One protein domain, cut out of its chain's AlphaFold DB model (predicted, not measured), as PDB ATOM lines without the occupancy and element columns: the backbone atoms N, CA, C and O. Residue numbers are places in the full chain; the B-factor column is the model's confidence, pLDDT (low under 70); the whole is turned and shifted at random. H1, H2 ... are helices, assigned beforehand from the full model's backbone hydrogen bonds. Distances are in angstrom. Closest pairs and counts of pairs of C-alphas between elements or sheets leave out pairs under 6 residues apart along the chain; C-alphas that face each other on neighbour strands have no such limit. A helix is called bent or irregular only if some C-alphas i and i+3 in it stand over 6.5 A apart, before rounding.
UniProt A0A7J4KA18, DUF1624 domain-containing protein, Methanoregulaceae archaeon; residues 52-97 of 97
ATOM      1  N   VAL A  52      99.754  90.982  46.479       80.25
ATOM      2  CA  VAL A  52     100.210  90.794  47.851       80.25
ATOM      3  C   VAL A  52     101.487  91.612  48.025       80.25
ATOM      4  O   VAL A  52     102.420  91.443  47.235       80.25
ATOM      5  N   PRO A  53     101.567  92.472  49.051       84.19
ATOM      6  CA  PRO A  53     102.778  93.227  49.328       84.19
ATOM      7  C   PRO A  53     103.988  92.299  49.487       84.19
ATOM      8  O   PRO A  53     103.914  91.284  50.186       84.19
ATOM      9  N   ALA A  54     105.120  92.676  48.885       82.44
ATOM     10  CA  ALA A  54     106.399  91.977  49.025       82.44
ATOM     11  C   ALA A  54     106.738  91.552  50.474       82.44
ATOM     12  O   ALA A  54     107.017  90.367  50.668       82.44
ATOM     13  N   PRO A  55     106.605  92.414  51.510       85.56
ATOM     14  CA  PRO A  55     106.934  92.021  52.885       85.56
ATOM     15  C   PRO A  55     106.061  90.881  53.423       85.56
ATOM     16  O   PRO A  55     106.535  90.042  54.188       85.56
ATOM     17  N   VAL A  56     104.794  90.802  53.004       86.62
ATOM     18  CA  VAL A  56     103.880  89.722  53.412       86.62
ATOM     19  C   VAL A  56     104.310  88.403  52.777       86.62
ATOM     20  O   VAL A  56     104.370  87.379  53.456       86.62
ATOM     21  N   LYS A  57     104.668  88.425  51.488       84.44
ATOM     22  CA  LYS A  57     105.166  87.244  50.769       84.44
ATOM     23  C   LYS A  57     106.479  86.734  51.366       84.44
ATOM     24  O   LYS A  57     106.648  85.527  51.535       84.44
ATOM     25  N   GLU A  58     107.392  87.641  51.695       87.62
ATOM     26  CA  GLU A  58     108.683  87.316  52.303       87.62
ATOM     27  C   GLU A  58     108.518  86.741  53.706       87.62
ATOM     28  O   GLU A  58     109.101  85.704  54.010       87.62
ATOM     29  N   THR A  59     107.654  87.346  54.524       89.25
ATOM     30  CA  THR A  59     107.378  86.874  55.887       89.25
ATOM     31  C   THR A  59     106.710  85.500  55.868       89.25
ATOM     32  O   THR A  59     107.153  84.592  56.569       89.25
ATOM     33  N   ALA A  60     105.697  85.294  55.019       88.12
ATOM     34  CA  ALA A  60     105.061  83.987  54.851       88.12
ATOM     35  C   ALA A  60     106.064  82.926  54.361       88.12
ATOM     36  O   ALA A  60     106.084  81.802  54.863       88.12
ATOM     37  N   GLY A  61     106.944  83.291  53.421       88.50
ATOM     38  CA  GLY A  61     108.020  82.422  52.951       88.50
ATOM     39  C   GLY A  61     109.040  82.089  54.044       88.50
ATOM     40  O   GLY A  61     109.472  80.942  54.146       88.50
ATOM     41  N   PHE A  62     109.410  83.060  54.877       91.81
ATOM     42  CA  PHE A  62     110.320  82.871  56.005       91.81
ATOM     43  C   PHE A  62     109.725  81.932  57.058       91.81
ATOM     44  O   PHE A  62     110.388  80.971  57.453       91.81
ATOM     45  N   LEU A  63     108.470  82.164  57.453       90.50
ATOM     46  CA  LEU A  63     107.743  81.317  58.401       90.50
ATOM     47  C   LEU A  63     107.592  79.888  57.869       90.50
ATOM     48  O   LEU A  63     107.828  78.934  58.603       90.50
ATOM     49  N   GLY A  64     107.281  79.728  56.579       88.31
ATOM     50  CA  GLY A  64     107.200  78.413  55.943       88.31
ATOM     51  C   GLY A  64     108.536  77.661  55.950       88.31
ATOM     52  O   GLY A  64     108.572  76.476  56.285       88.31
ATOM     53  N   ARG A  65     109.650  78.343  55.644       92.94
ATOM     54  CA  ARG A  65     111.004  77.745  55.637       92.94
ATOM     55  C   ARG A  65     111.491  77.343  57.028       92.94
ATOM     56  O   ARG A  65     112.202  76.354  57.145       92.94
ATOM     57  N   HIS A  66     111.097  78.085  58.061       92.69
ATOM     58  CA  HIS A  66     111.465  77.809  59.455       92.69
ATOM     59  C   HIS A  66     110.353  77.092  60.230       92.69
ATOM     60  O   HIS A  66     110.420  77.011  61.454       92.69
ATOM     61  N   SER A  67     109.348  76.547  59.539       90.81
ATOM     62  CA  SER A  67     108.187  75.894  60.157       90.81
ATOM     63  C   SER A  67     108.577  74.791  61.143       90.81
ATOM     64  O   SER A  67     108.013  74.739  62.230       90.81
ATOM     65  N   LEU A  68     109.592  73.976  60.829       90.81
ATOM     66  CA  LEU A  68     110.093  72.938  61.738       90.81
ATOM     67  C   LEU A  68     110.694  73.523  63.023       90.81
ATOM     68  O   LEU A  68     110.400  73.048  64.115       90.81
ATOM     69  N   ALA A  69     111.523  74.563  62.907       93.00
ATOM     70  CA  ALA A  69     112.117  75.213  64.071       93.00
ATOM     71  C   ALA A  69     111.032  75.864  64.941       93.00
ATOM     72  O   ALA A  69     111.036  75.709  66.158       93.00
ATOM     73  N   ILE A  70     110.062  76.529  64.308       91.19
ATOM     74  CA  ILE A  70     108.907  77.123  64.988       91.19
ATOM     75  C   ILE A  70     108.093  76.042  65.712       91.19
ATOM     76  O   ILE A  70     107.724  76.252  66.867       91.19
ATOM     77  N   TYR A  71     107.852  74.895  65.069       88.00
ATOM     78  CA  TYR A  71     107.137  73.753  65.643       88.00
ATOM     79  C   TYR A  71     107.850  73.201  66.883       88.00
ATOM     80  O   TYR A  71     107.239  73.053  67.940       88.00
ATOM     81  N   LEU A  72     109.163  72.972  66.780       91.25
ATOM     82  CA  LEU A  72     109.976  72.459  67.883       91.25
ATOM     83  C   LEU A  72     110.072  73.440  69.054       91.25
ATOM     84  O   LEU A  72     110.095  73.004  70.199       91.25
ATOM     85  N   ILE A  73     110.117  74.750  68.791       94.62
ATOM     86  CA  ILE A  73     110.193  75.785  69.834       94.62
ATOM     87  C   ILE A  73     108.836  76.006  70.509       94.62
ATOM     88  O   ILE A  73     108.789  76.301  71.701       94.62
ATOM     89  N   HIS A  74     107.720  75.849  69.794       90.94
ATOM     90  CA  HIS A  74     106.399  76.059  70.390       90.94
ATOM     91  C   HIS A  74     106.112  75.091  71.541       90.94
ATOM     92  O   HIS A  74     105.548  75.517  72.544       90.94
ATOM     93  N   GLN A  75     106.532  73.825  71.448       90.94
ATOM     94  CA  GLN A  75     106.312  72.832  72.507       90.94
ATOM     95  C   GLN A  75     106.885  73.260  73.882       90.94
ATOM     96  O   GLN A  75     106.108  73.360  74.833       90.94
ATOM     97  N   PRO A  76     108.190  73.580  74.028       92.12
ATOM     98  CA  PRO A  76     108.745  74.045  75.298       92.12
ATOM     99  C   PRO A  76     108.214  75.420  75.708       92.12
ATOM    100  O   PRO A  76     108.059  75.667  76.900       92.12
ATOM    101  N   VAL A  77     107.894  76.307  74.758       94.75
ATOM    102  CA  VAL A  77     107.308  77.619  75.076       94.75
ATOM    103  C   VAL A  77     105.931  77.461  75.714       94.75
ATOM    104  O   VAL A  77     105.679  78.064  76.754       94.75
ATOM    105  N   ILE A  78     105.056  76.627  75.147       90.88
ATOM    106  CA  ILE A  78     103.723  76.359  75.708       90.88
ATOM    107  C   ILE A  78     103.855  75.758  77.111       90.88
ATOM    108  O   ILE A  78     103.199  76.232  78.037       90.88
ATOM    109  N   LEU A  79     104.740  74.774  77.290       89.06
ATOM    110  CA  LEU A  79     105.005  74.185  78.605       89.06
ATOM    111  C   LEU A  79     105.525  75.226  79.610       89.06
ATOM    112  O   LEU A  79     105.050  75.268  80.741       89.06
ATOM    113  N   GLY A  80     106.446  76.100  79.196       91.56
ATOM    114  CA  GLY A  80     106.975  77.176  80.035       91.56
ATOM    115  C   GLY A  80     105.919  78.215  80.427       91.56
ATOM    116  O   GLY A  80     105.885  78.655  81.574       91.56
ATOM    117  N   VAL A  81     105.017  78.572  79.510       93.19
ATOM    118  CA  VAL A  81     103.894  79.482  79.794       93.19
ATOM    119  C   VAL A  81     102.908  78.845  80.771       93.19
ATOM    120  O   VAL A  81     102.489  79.503  81.721       93.19
ATOM    121  N   ILE A  82     102.567  77.566  80.584       90.38
ATOM    122  CA  ILE A  82     101.707  76.831  81.522       90.38
ATOM    123  C   ILE A  82     102.358  76.784  82.909       90.38
ATOM    124  O   ILE A  82     101.679  77.045  83.898       90.38
ATOM    125  N   PHE A  83     103.666  76.521  82.983       88.38
ATOM    126  CA  PHE A  83     104.419  76.498  84.239       88.38
ATOM    127  C   PHE A  83     104.363  77.842  84.975       88.38
ATOM    128  O   PHE A  83     104.155  77.877  86.185       88.38
ATOM    129  N   LEU A  84     104.513  78.951  84.245       90.25
ATOM    130  CA  LEU A  84     104.471  80.291  84.827       90.25
ATOM    131  C   LEU A  84     103.066  80.686  85.305       90.25
ATOM    132  O   LEU A  84     102.937  81.362  86.321       90.25
ATOM    133  N   LEU A  85     102.020  80.289  84.573       91.06
ATOM    134  CA  LEU A  85     100.632  80.631  84.901       91.06
ATOM    135  C   LEU A  85     100.031  79.740  85.996       91.06
ATOM    136  O   LEU A  85      99.162  80.200  86.732       91.06
ATOM    137  N   TYR A  86     100.475  78.485  86.099       87.81
ATOM    138  CA  TYR A  86      99.916  77.482  87.008       87.81
ATOM    139  C   TYR A  86     100.994  76.755  87.831       87.81
ATOM    140  O   TYR A  86     101.071  75.523  87.787       87.81
ATOM    141  N   PRO A  87     101.813  77.475  88.618       78.00
ATOM    142  CA  PRO A  87     102.835  76.841  89.452       78.00
ATOM    143  C   PRO A  87     102.215  75.902  90.504       78.00
ATOM    144  O   PRO A  87     102.746  74.824  90.773       78.00
ATOM    145  N   ASP A  88     101.045  76.262  91.042       78.00
ATOM    146  CA  ASP A  88     100.366  75.516  92.111       78.00
ATOM    147  C   ASP A  88      99.801  74.165  91.648       78.00
ATOM    148  O   ASP A  88      99.763  73.207  92.418       78.00
ATOM    149  N   VAL A  89      99.401  74.054  90.376       70.94
ATOM    150  CA  VAL A  89      98.855  72.811  89.797       70.94
ATOM    151  C   VAL A  89      99.920  71.711  89.758       70.94
ATOM    152  O   VAL A  89      99.605  70.530  89.887       70.94
ATOM    153  N   LEU A  90     101.193  72.098  89.643       65.88
ATOM    154  CA  LEU A  90     102.328  71.182  89.724       65.88
ATOM    155  C   LEU A  90     102.750  70.920  91.177       65.88
ATOM    156  O   LEU A  90     103.122  69.793  91.498       65.88
ATOM    157  N   ALA A  91     102.629  71.913  92.065       64.75
ATOM    158  CA  ALA A  91     102.912  71.752  93.493       64.75
ATOM    159  C   ALA A  91     101.914  70.813  94.199       64.75
ATOM    160  O   ALA A  91     102.315  70.024  95.050       64.75
ATOM    161  N   MET A  92     100.635  70.812  93.803       63.88
ATOM    162  CA  MET A  92      99.620  69.879  94.323       63.88
ATOM    163  C   MET A  92      99.864  68.412  93.916       63.88
ATOM    164  O   MET A  92      99.338  67.505  94.559       63.88
ATOM    165  N   GLY A  93     100.655  68.168  92.865       59.75
ATOM    166  CA  GLY A  93     101.044  66.828  92.410       59.75
ATOM    167  C   GLY A  93     102.282  66.252  93.108       59.75
ATOM    168  O   GLY A  93     102.601  65.083  92.893       59.75
ATOM    169  N   VAL A  94     102.974  67.040  93.939       60.41
ATOM    170  CA  VAL A  94     104.132  66.603  94.730       60.41
ATOM    171  C   VAL A  94     103.687  66.457  96.188       60.41
ATOM    172  O   VAL A  94     103.640  67.450  96.915       60.41
ATOM    173  N   PRO A  95     103.337  65.247  96.663       49.56
ATOM    174  CA  PRO A  95     103.069  65.047  98.076       49.56
ATOM    175  C   PRO A  95     104.403  65.099  98.833       49.56
ATOM    176  O   PRO A  95     105.120  64.102  98.901       49.56
ATOM    177  N   GLY A  96     104.750  66.269  99.372       62.75
ATOM    178  CA  GLY A  96     105.918  66.448 100.236       62.75
ATOM    179  C   GLY A  96     106.646  67.773 100.030       62.75
ATOM    180  O   GLY A  96     107.708  67.800  99.412       62.75
ATOM    181  N   GLY A  97     106.080  68.841 100.590       43.91
ATOM    182  CA  GLY A  97     106.779  70.056 101.009       43.91
ATOM    183  C   GLY A  97     106.416  70.329 102.458       43.91
ATOM    184  O   GLY A  97     105.214  70.168 102.774       43.91
TER     185      GLY A  97
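What this domain is: This is residues 52 to 97 of the 97 residues of the protein "DUF1624 domain-containing protein" of Methanoregulaceae archaeon (UniProt A0A7J4KA18). The model is a long, thin zigzag of three helices set end to end, with no packed core: H1 and the longer H2 meet near their ends in an open V, and the short H3 turns off again beyond the far end of H2. H2 makes the longest stretch, with a slight kink near residue 76, and a tail with no named element, residues 92 to 97, follows H3. The printed part has 46 residues with three named helices, in the order H1, H2, H3, and no named strand; the class is all helix. The whole is extended, with a radius of gyration of the C-alphas of 18.0 A, and it is a rod in outline, spanning 57 by 17 by 9 A.

How they stand to each other: H1, residues 54 to 65, and H2, residues 67 to 85, are joined by a tight link of one residue, His 66. They are close but not clearly touching: their closest C-alphas, those of Leu 63 and Ile 70, are 7.9 A apart. Their lines are about perpendicular, at 83 degrees, and their centres are 21.6 A apart. H2 has a kink of 27 degrees near residue 76, but it is not bent into two arms. A second tight link, Tyr 86, leads to H3, residues 87 to 91. H2 and H3 are also close but not clearly touching, and their closest C-alphas, those of Phe 83 and Leu 90, are 7.9 A apart. H1 and H3 are apart. In H1 and H3 every O i to N i+4 pair is within hydrogen-bond range; in H2 13 of 15 are.

Where its parts are: H1 begins at the C-alpha of Ala 54, at (106.399, 91.977, 49.025), and runs 16.4 A from first to last C-alpha, ending at Arg 65. H2 begins at the C-alpha of Ser 67, at (108.187, 75.894, 60.157), and with 19 residues is the longest helix, 26.3 A from first to last C-alpha, ending at Leu 85. H3, five residues from Pro 87, is 6.5 A long and ends at the C-alpha of Ala 91, at (102.912, 71.752, 93.493).

The domain as a whole: The two C-alphas farthest apart are those of Val 52 and Gly 96, at 58.0 A, while the first and last printed C-alphas, those of Val 52 and Gly 97, are 57.4 A apart. Residues 52 to 81, 83 to 89 and 91 to 97 stand free, with no C-alpha 8 or more residues away along the chain within 10 A. The printed part has no cut, and neither link between helices is long. It ends at residue 97, the chain's last residue. The mean pLDDT of the printed part is 83.3, and the model's confidence is low, under 70, at residues 90 to 97.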